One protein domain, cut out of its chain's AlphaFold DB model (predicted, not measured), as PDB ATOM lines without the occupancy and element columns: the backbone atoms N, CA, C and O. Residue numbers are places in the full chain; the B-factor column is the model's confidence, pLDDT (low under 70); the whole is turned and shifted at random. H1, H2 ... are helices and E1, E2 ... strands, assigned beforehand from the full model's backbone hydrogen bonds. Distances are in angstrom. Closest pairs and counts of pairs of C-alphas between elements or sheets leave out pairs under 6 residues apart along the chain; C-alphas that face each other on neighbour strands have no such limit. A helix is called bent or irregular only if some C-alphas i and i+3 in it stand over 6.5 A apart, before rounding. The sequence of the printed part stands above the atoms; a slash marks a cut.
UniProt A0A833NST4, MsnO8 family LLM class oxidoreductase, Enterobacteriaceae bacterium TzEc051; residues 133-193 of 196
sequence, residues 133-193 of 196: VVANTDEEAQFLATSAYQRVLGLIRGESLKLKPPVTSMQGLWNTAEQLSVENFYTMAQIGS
ATOM      1  N   VAL A 133       7.051 -13.576   7.447       96.56
ATOM      2  CA  VAL A 133       7.607 -13.261   6.124       96.56
ATOM      3  C   VAL A 133       6.505 -12.589   5.319       96.56
ATOM      4  O   VAL A 133       5.513 -13.227   4.987       96.56
ATOM      5  N   VAL A 134       6.684 -11.300   5.028       97.06
ATOM      6  CA  VAL A 134       5.713 -10.503   4.269       97.06
ATOM      7  C   VAL A 134       6.328 -10.083   2.946       97.06
ATOM      8  O   VAL A 134       7.475  -9.631   2.915       97.06
ATOM      9  N   ALA A 135       5.562 -10.227   1.870       97.75
ATOM     10  CA  ALA A 135       5.943  -9.802   0.527       97.75
ATOM     11  C   ALA A 135       4.754  -9.168  -0.212       97.75
ATOM     12  O   ALA A 135       3.669  -9.035   0.352       97.75
ATOM     13  N   ASN A 136       4.947  -8.752  -1.469       97.31
ATOM     14  CA  ASN A 136       3.854  -8.158  -2.244       97.31
ATOM     15  C   ASN A 136       2.824  -9.204  -2.688       97.31
ATOM     16  O   ASN A 136       1.657  -8.865  -2.862       97.31
ATOM     17  N   THR A 137       3.249 -10.457  -2.869       97.69
ATOM     18  CA  THR A 137       2.372 -11.587  -3.198       97.69
ATOM     19  C   THR A 137       2.682 -12.790  -2.313       97.69
ATOM     20  O   THR A 137       3.787 -12.914  -1.773       97.69
ATOM     21  N   ASP A 138       1.718 -13.699  -2.179       97.50
ATOM     22  CA  ASP A 138       1.892 -14.915  -1.384       97.50
ATOM     23  C   ASP A 138       2.989 -15.812  -1.975       97.50
ATOM     24  O   ASP A 138       3.781 -16.394  -1.235       97.50
ATOM     25  N   GLU A 139       3.113 -15.875  -3.304       97.06
ATOM     26  CA  GLU A 139       4.169 -16.637  -3.977       97.06
ATOM     27  C   GLU A 139       5.560 -16.097  -3.639       97.06
ATOM     28  O   GLU A 139       6.481 -16.874  -3.375       97.06
ATOM     29  N   GLU A 140       5.718 -14.770  -3.615       97.81
ATOM     30  CA  GLU A 140       6.973 -14.131  -3.222       97.81
ATOM     31  C   GLU A 140       7.283 -14.408  -1.744       97.81
ATOM     32  O   GLU A 140       8.414 -14.769  -1.411       97.81
ATOM     33  N   ALA A 141       6.287 -14.324  -0.859       97.94
ATOM     34  CA  ALA A 141       6.465 -14.612   0.563       97.94
ATOM     35  C   ALA A 141       6.876 -16.075   0.801       97.94
ATOM     36  O   ALA A 141       7.808 -16.341   1.563       97.94
ATOM     37  N   GLN A 142       6.243 -17.027   0.108       97.06
ATOM     38  CA  GLN A 142       6.594 -18.448   0.181       97.06
ATOM     39  C   GLN A 142       7.996 -18.719  -0.374       97.06
ATOM     40  O   GLN A 142       8.769 -19.469   0.231       97.06
ATOM     41  N   PHE A 143       8.368 -18.068  -1.478       98.25
ATOM     42  CA  PHE A 143       9.728 -18.126  -2.005       98.25
ATOM     43  C   PHE A 143      10.744 -17.617  -0.972       98.25
ATOM     44  O   PHE A 143      11.699 -18.326  -0.657       98.25
ATOM     45  N   LEU A 144      10.521 -16.444  -0.372       97.94
ATOM     46  CA  LEU A 144      11.400 -15.871   0.657       97.94
ATOM     47  C   LEU A 144      11.481 -16.743   1.920       97.94
ATOM     48  O   LEU A 144      12.559 -16.899   2.503       97.94
ATOM     49  N   ALA A 145      10.375 -17.371   2.323       97.31
ATOM     50  CA  ALA A 145      10.328 -18.261   3.479       97.31
ATOM     51  C   ALA A 145      11.242 -19.488   3.332       97.31
ATOM     52  O   ALA A 145      11.736 -20.013   4.335       97.31
ATOM     53  N   THR A 146      11.569 -19.909   2.105       97.88
ATOM     54  CA  THR A 146      12.470 -21.051   1.874       97.88
ATOM     55  C   THR A 146      13.874 -20.847   2.456       97.88
ATOM     56  O   THR A 146      14.522 -21.817   2.850       97.88
ATOM     57  N   SER A 147      14.356 -19.607   2.603       97.44
ATOM     58  CA  SER A 147      15.606 -19.317   3.327       97.44
ATOM     59  C   SER A 147      15.521 -19.708   4.805       97.44
ATOM     60  O   SER A 147      16.470 -20.253   5.374       97.44
ATOM     61  N   ALA A 148      14.372 -19.449   5.431       95.75
ATOM     62  CA  ALA A 148      14.104 -19.781   6.823       95.75
ATOM     63  C   ALA A 148      13.970 -21.307   6.998       95.75
ATOM     64  O   ALA A 148      14.585 -21.890   7.897       95.75
ATOM     65  N   TYR A 149      13.278 -21.969   6.067       97.00
ATOM     66  CA  TYR A 149      13.160 -23.429   6.019       97.00
ATOM     67  C   TYR A 149      14.515 -24.121   5.876       97.00
ATOM     68  O   TYR A 149      14.822 -25.033   6.642       97.00
ATOM     69  N   GLN A 150      15.372 -23.648   4.966       97.56
ATOM     70  CA  GLN A 150      16.737 -24.160   4.820       97.56
ATOM     71  C   GLN A 150      17.559 -24.009   6.106       97.56
ATOM     72  O   GLN A 150      18.356 -24.893   6.425       97.56
ATOM     73  N   ARG A 151      17.368 -22.921   6.866       96.06
ATOM     74  CA  ARG A 151      18.060 -22.718   8.149       96.06
ATOM     75  C   ARG A 151      17.646 -23.760   9.186       96.06
ATOM     76  O   ARG A 151      18.508 -24.309   9.868       96.06
ATOM     77  N   VAL A 152      16.347 -24.033   9.315       95.06
ATOM     78  CA  VAL A 152      15.841 -25.047  10.257       95.06
ATOM     79  C   VAL A 152      16.229 -26.453   9.812       95.06
ATOM     80  O   VAL A 152      16.631 -27.259  10.644       95.06
ATOM     81  N   LEU A 153      16.214 -26.733   8.508       96.94
ATOM     82  CA  LEU A 153      16.739 -27.985   7.969       96.94
ATOM     83  C   LEU A 153      18.220 -28.175   8.337       96.94
ATOM     84  O   LEU A 153      18.607 -29.241   8.809       96.94
ATOM     85  N   GLY A 154      19.030 -27.121   8.196       96.38
ATOM     86  CA  GLY A 154      20.426 -27.123   8.630       96.38
ATOM     87  C   GLY A 154      20.574 -27.389  10.129       96.38
ATOM     88  O   GLY A 154      21.412 -28.193  10.521       96.38
ATOM     89  N   LEU A 155      19.714 -26.800  10.968       93.44
ATOM     90  CA  LEU A 155      19.689 -27.066  12.410       93.44
ATOM     91  C   LEU A 155      19.412 -28.542  12.725       93.44
ATOM     92  O   LEU A 155      20.128 -29.127  13.531       93.44
ATOM     93  N   ILE A 156      18.414 -29.145  12.072       93.88
ATOM     94  CA  ILE A 156      18.054 -30.563  12.254       93.88
ATOM     95  C   ILE A 156      19.228 -31.477  11.871       93.88
ATOM     96  O   ILE A 156      19.468 -32.485  12.532       93.88
ATOM     97  N   ARG A 157      19.986 -31.104  10.834       96.00
ATOM     98  CA  ARG A 157      21.145 -31.859  10.338       96.00
ATOM     99  C   ARG A 157      22.462 -31.555  11.062       96.00
ATOM    100  O   ARG A 157      23.460 -32.212  10.786       96.00
ATOM    101  N   GLY A 158      22.495 -30.573  11.967       94.00
ATOM    102  CA  GLY A 158      23.737 -30.110  12.600       94.00
ATOM    103  C   GLY A 158      24.687 -29.374  11.641       94.00
ATOM    104  O   GLY A 158      25.898 -29.354  11.853       94.00
ATOM    105  N   GLU A 159      24.151 -28.787  10.574       94.88
ATOM    106  CA  GLU A 159      24.886 -28.025   9.563       94.88
ATOM    107  C   GLU A 159      24.970 -26.523   9.904       94.88
ATOM    108  O   GLU A 159      24.480 -26.034  10.924       94.88
ATOM    109  N   SER A 160      25.606 -25.752   9.014       91.31
ATOM    110  CA  SER A 160      25.699 -24.297   9.142       91.31
ATOM    111  C   SER A 160      24.322 -23.627   9.192       91.31
ATOM    112  O   SER A 160      23.484 -23.840   8.319       91.31
ATOM    113  N   LEU A 161      24.144 -22.725  10.161       93.31
ATOM    114  CA  LEU A 161      22.929 -21.917  10.336       93.31
ATOM    115  C   LEU A 161      22.979 -20.563   9.611       93.31
ATOM    116  O   LEU A 161      22.125 -19.704   9.846       93.31
ATOM    117  N   LYS A 162      23.987 -20.334   8.758       93.38
ATOM    118  CA  LYS A 162      24.037 -19.130   7.920       93.38
ATOM    119  C   LYS A 162      22.836 -19.121   6.981       93.38
ATOM    120  O   LYS A 162      22.490 -20.148   6.400       93.38
ATOM    121  N   LEU A 163      22.219 -17.952   6.830       94.06
ATOM    122  CA  LEU A 163      21.073 -17.801   5.946       94.06
ATOM    123  C   LEU A 163      21.509 -18.066   4.498       94.06
ATOM    124  O   LEU A 163      22.466 -17.460   4.014       94.06
ATOM    125  N   LYS A 164      20.826 -19.001   3.835       96.44
ATOM    126  CA  LYS A 164      21.015 -19.323   2.415       96.44
ATOM    127  C   LYS A 164      20.021 -18.507   1.578       96.44
ATOM    128  O   LYS A 164      18.958 -18.164   2.104       96.44
ATOM    129  N   PRO A 165      20.331 -18.181   0.312       97.88
ATOM    130  CA  PRO A 165      19.361 -17.537  -0.569       97.88
ATOM    131  C   PRO A 165      18.101 -18.406  -0.731       97.88
ATOM    132  O   PRO A 165      18.189 -19.634  -0.594       97.88
ATOM    133  N   PRO A 166      16.942 -17.789  -1.001       98.06
ATOM    134  CA  PRO A 166      15.707 -18.524  -1.225       98.06
ATOM    135  C   PRO A 166      15.816 -19.406  -2.474       98.06
ATOM    136  O   PRO A 166      16.531 -19.090  -3.428       98.06
ATOM    137  N   VAL A 167      15.116 -20.534  -2.450       98.19
ATOM    138  CA  VAL A 167      15.046 -21.518  -3.533       98.19
ATOM    139  C   VAL A 167      13.622 -21.594  -4.062       98.19
ATOM    140  O   VAL A 167      12.662 -21.379  -3.329       98.19
ATOM    141  N   THR A 168      13.472 -21.935  -5.338       96.81
ATOM    142  CA  THR A 168      12.153 -22.062  -5.977       96.81
ATOM    143  C   THR A 168      11.305 -23.180  -5.372       96.81
ATOM    144  O   THR A 168      10.082 -23.128  -5.457       96.81
ATOM    145  N   SER A 169      11.932 -24.192  -4.765       95.94
ATOM    146  CA  SER A 169      11.238 -25.255  -4.045       95.94
ATOM    147  C   SER A 169      12.139 -25.908  -3.001       95.94
ATOM    148  O   SER A 169      13.334 -26.104  -3.230       95.94
ATOM    149  N   MET A 170      11.545 -26.291  -1.870       97.19
ATOM    150  CA  MET A 170      12.183 -27.163  -0.877       97.19
ATOM    151  C   MET A 170      12.110 -28.649  -1.264       97.19
ATOM    152  O   MET A 170      12.793 -29.481  -0.662       97.19
ATOM    153  N   GLN A 171      11.309 -29.000  -2.276       95.56
ATOM    154  CA  GLN A 171      11.175 -30.375  -2.738       95.56
ATOM    155  C   GLN A 171      12.517 -30.903  -3.253       95.56
ATOM    156  O   GLN A 171      13.173 -30.278  -4.082       95.56
ATOM    157  N   GLY A 172      12.928 -32.068  -2.752       95.31
ATOM    158  CA  GLY A 172      14.235 -32.660  -3.057       95.31
ATOM    159  C   GLY A 172      15.385 -32.154  -2.178       95.31
ATOM    160  O   GLY A 172      16.461 -32.745  -2.218       95.31
ATOM    161  N   LEU A 173      15.172 -31.125  -1.347       96.31
ATOM    162  CA  LEU A 173      16.145 -30.700  -0.330       96.31
ATOM    163  C   LEU A 173      15.930 -31.407   1.010       96.31
ATOM    164  O   LEU A 173      16.902 -31.648   1.731       96.31
ATOM    165  N   TRP A 174      14.683 -31.752   1.329       97.75
ATOM    166  CA  TRP A 174      14.295 -32.504   2.521       97.75
ATOM    167  C   TRP A 174      13.650 -33.851   2.174       97.75
ATOM    168  O   TRP A 174      13.151 -34.061   1.065       97.75
ATOM    169  N   ASN A 175      13.635 -34.768   3.136       97.38
ATOM    170  CA  ASN A 175      12.735 -35.923   3.139       97.38
ATOM    171  C   ASN A 175      11.424 -35.606   3.893       97.38
ATOM    172  O   ASN A 175      11.289 -34.548   4.504       97.38
ATOM    173  N   THR A 176      10.462 -36.535   3.895       96.94
ATOM    174  CA  THR A 176       9.149 -36.340   4.543       96.94
ATOM    175  C   THR A 176       9.241 -36.028   6.042       96.94
ATOM    176  O   THR A 176       8.510 -35.178   6.540       96.94
ATOM    177  N   ALA A 177      10.135 -36.690   6.783       97.00
ATOM    178  CA  ALA A 177      10.274 -36.463   8.223       97.00
ATOM    179  C   ALA A 177      10.901 -35.091   8.528       97.00
ATOM    180  O   ALA A 177      10.506 -34.408   9.477       97.00
ATOM    181  N   GLU A 178      11.861 -34.671   7.707       97.50
ATOM    182  CA  GLU A 178      12.481 -33.349   7.779       97.50
ATOM    183  C   GLU A 178      11.490 -32.242   7.420       97.50
ATOM    184  O   GLU A 178      11.418 -31.256   8.148       97.50
ATOM    185  N   GLN A 179      10.692 -32.427   6.365       97.00
ATOM    186  CA  GLN A 179       9.622 -31.503   5.989       97.00
ATOM    187  C   GLN A 179       8.672 -31.266   7.165       97.00
ATOM    188  O   GLN A 179       8.527 -30.131   7.613       97.00
ATOM    189  N   LEU A 180       8.117 -32.340   7.735       95.62
ATOM    190  CA  LEU A 180       7.224 -32.247   8.892       95.62
ATOM    191  C   LEU A 180       7.899 -31.557  10.082       95.62
ATOM    192  O   LEU A 180       7.262 -30.814  10.819       95.62
ATOM    193  N   SER A 181       9.194 -31.791  10.299       94.69
ATOM    194  CA  SER A 181       9.935 -31.147  11.388       94.69
ATOM    195  C   SER A 181      10.099 -29.640  11.167       94.69
ATOM    196  O   SER A 181       9.939 -28.869  12.114       94.69
ATOM    197  N   VAL A 182      10.380 -29.212   9.933       95.38
ATOM    198  CA  VAL A 182      10.483 -27.790   9.566       95.38
ATOM    199  C   VAL A 182       9.116 -27.106   9.639       95.38
ATOM    200  O   VAL A 182       9.007 -26.036  10.234       95.38
ATOM    201  N   GLU A 183       8.063 -27.732   9.115       94.00
ATOM    202  CA  GLU A 183       6.685 -27.225   9.188       94.00
ATOM    203  C   GLU A 183       6.208 -27.100  10.643       94.00
ATOM    204  O   GLU A 183       5.641 -26.080  11.033       94.00
ATOM    205  N   ASN A 184       6.528 -28.082  11.492       91.94
ATOM    206  CA  ASN A 184       6.251 -28.020  12.931       91.94
ATOM    207  C   ASN A 184       7.018 -26.891  13.641       91.94
ATOM    208  O   ASN A 184       6.553 -26.343  14.642       91.94
ATOM    209  N   PHE A 185       8.213 -26.543  13.158       92.25
ATOM    210  CA  PHE A 185       8.993 -25.430  13.701       92.25
ATOM    211  C   PHE A 185       8.358 -24.075  13.357       92.25
ATOM    212  O   PHE A 185       8.386 -23.150  14.167       92.25
ATOM    213  N   TYR A 186       7.747 -23.973  12.176       93.44
ATOM    214  CA  TYR A 186       7.096 -22.763  11.674       93.44
ATOM    215  C   TYR A 186       5.568 -22.781  11.802       93.44
ATOM    216  O   TYR A 186       4.914 -21.932  11.217       93.44
ATOM    217  N   THR A 187       4.979 -23.664  12.616       92.19
ATOM    218  CA  THR A 187       3.511 -23.770  12.766       92.19
ATOM    219  C   THR A 187       2.829 -22.460  13.162       92.19
ATOM    220  O   THR A 187       1.677 -22.243  12.813       92.19
ATOM    221  N   MET A 188       3.525 -21.584  13.892       92.25
ATOM    222  CA  MET A 188       2.978 -20.280  14.290       92.25
ATOM    223  C   MET A 188       3.255 -19.170  13.271       92.25
ATOM    224  O   MET A 188       2.776 -18.057  13.464       92.25
ATOM    225  N   ALA A 189       4.048 -19.432  12.231       94.00
ATOM    226  CA  ALA A 189       4.515 -18.411  11.306       94.00
ATOM    227  C   ALA A 189       3.380 -17.817  10.469       94.00
ATOM    228  O   ALA A 189       2.465 -18.525  10.062       94.00
ATOM    229  N   GLN A 190       3.491 -16.522  10.176       95.00
ATOM    230  CA  GLN A 190       2.625 -15.828   9.224       95.00
ATOM    231  C   GLN A 190       3.440 -15.534   7.967       95.00
ATOM    232  O   GLN A 190       4.450 -14.828   8.027       95.00
ATOM    233  N   ILE A 191       3.064 -16.147   6.847       96.62
ATOM    234  CA  ILE A 191       3.807 -16.072   5.586       96.62
ATOM    235  C   ILE A 191       2.816 -15.744   4.482       96.62
ATOM    236  O   ILE A 191       2.003 -16.595   4.128       96.62
ATOM    237  N   GLY A 192       2.911 -14.539   3.933       97.38
ATOM    238  CA  GLY A 192       1.988 -14.099   2.898       97.38
ATOM    239  C   GLY A 192       2.096 -12.620   2.565       97.38
ATOM    240  O   GLY A 192       3.026 -11.921   2.977       97.38
ATOM    241  N   SER A 193       1.148 -12.160   1.769       96.50
ATOM    242  CA  SER A 193       0.944 -10.757   1.436       96.50
ATOM    243  C   SER A 193       0.176 -10.017   2.536       96.50
ATOM    244  O   SER A 193      -0.135 -10.566   3.589       96.50
TER     245      SER A 193
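Overview. This is residues 133 to 193 of the 196 residues of the protein "MsnO8 family LLM class oxidoreductase" of Enterobacteriaceae bacterium TzEc051 (UniProt A0A833NST4). One long helix, H1, with a slight kink, makes the long axis, and a shorter helix, H2, packs crosswise on the later part of it, through residues 149 to 156 of H1. Between the two helices a long stretch, residues 158 to 175, leaves the far end of H1 and folds back alongside it before it crosses over to H2; after H2 the printed part returns to the beginning of H1, where the small strand E1 lies beside residues 133 to 134. The printed part has 61 residues, with two named helices and one named strand in the order H1, H2, E1, and no two named strands pair. The class is mostly helix, with 30 residues in helices and 3 in the strand. The whole is compact, with a radius of gyration of the C-alphas of 11.2 A, and elongated in outline, with spans of 33 by 21 by 19 A.

Along the chain. The printed part begins at Val 133, with its C-alpha at (7.607, -13.261, 6.124). H1 is the longest helix, 20 residues from Asp 138 to Arg 157; its C-alphas run from (1.892, -14.915, -1.384) to (21.145, -31.859, 10.338), 28.2 A from first to last. It has a kink of 29 degrees near residue 145. H1 is neither bent nor irregular, but only just: C-alphas 144 and 147 are 6.1 A apart. Residues 158 to 175 hold no named element. H2 follows with residues 176 to 185, Thr 176 to Phe 185, and measures 14.2 A from first to last C-alpha. E1 is a strand of three residues, Gln 190 to Gly 192, and spans 6.6 A; C-alpha 192 is at (1.988, -14.099, 2.898).

Arrangement. H1 and H2 touch, with 6 pairs of C-alphas within 8 A. The closest C-alphas of the two helices are those of Val 152 and Val 182, 6.1 A apart. H1 touches H2 with residues 149 to 156 alone. The lines of the two helices are about perpendicular, at 74 degrees, and their centres are 11.3 A apart. H1 and E1 have 9 pairs of C-alphas within 8 A, the closest being those of Asp 138 and Gly 192, 4.4 A apart, while their centres are 12.0 A apart. E1 pairs with no named strand, but its residues 191 to 192 pair in parallel with residues 133 to 134, a stretch too short to bear a name. H2 and E1 follow each other in the chain and are apart. In H2 every O i to N i+4 pair of the backbone is within hydrogen-bond range; in H1 14 of 16 are.

Size, cuts and confidence. The two C-alphas farthest apart in the domain are those of Asn 136 and Gly 158, at 33.1 A. The first and last printed C-alphas, those of Val 133 and Ser 193, are 8.5 A apart. The link from H1 to H2 is long, with 18 residues, and its C-alphas lie 7 to 16 A from the mean of the C-alphas. The link from H2 to E1 is tight, with 4 residues. The printed part has no cut; it is one domain and covers residues 133 to 193 of a full chain of 196 residues. The mean pLDDT of the printed part is 96.0, and no printed residue is under 70; the means of H1, H2 and E1 are 97, 95 and 96.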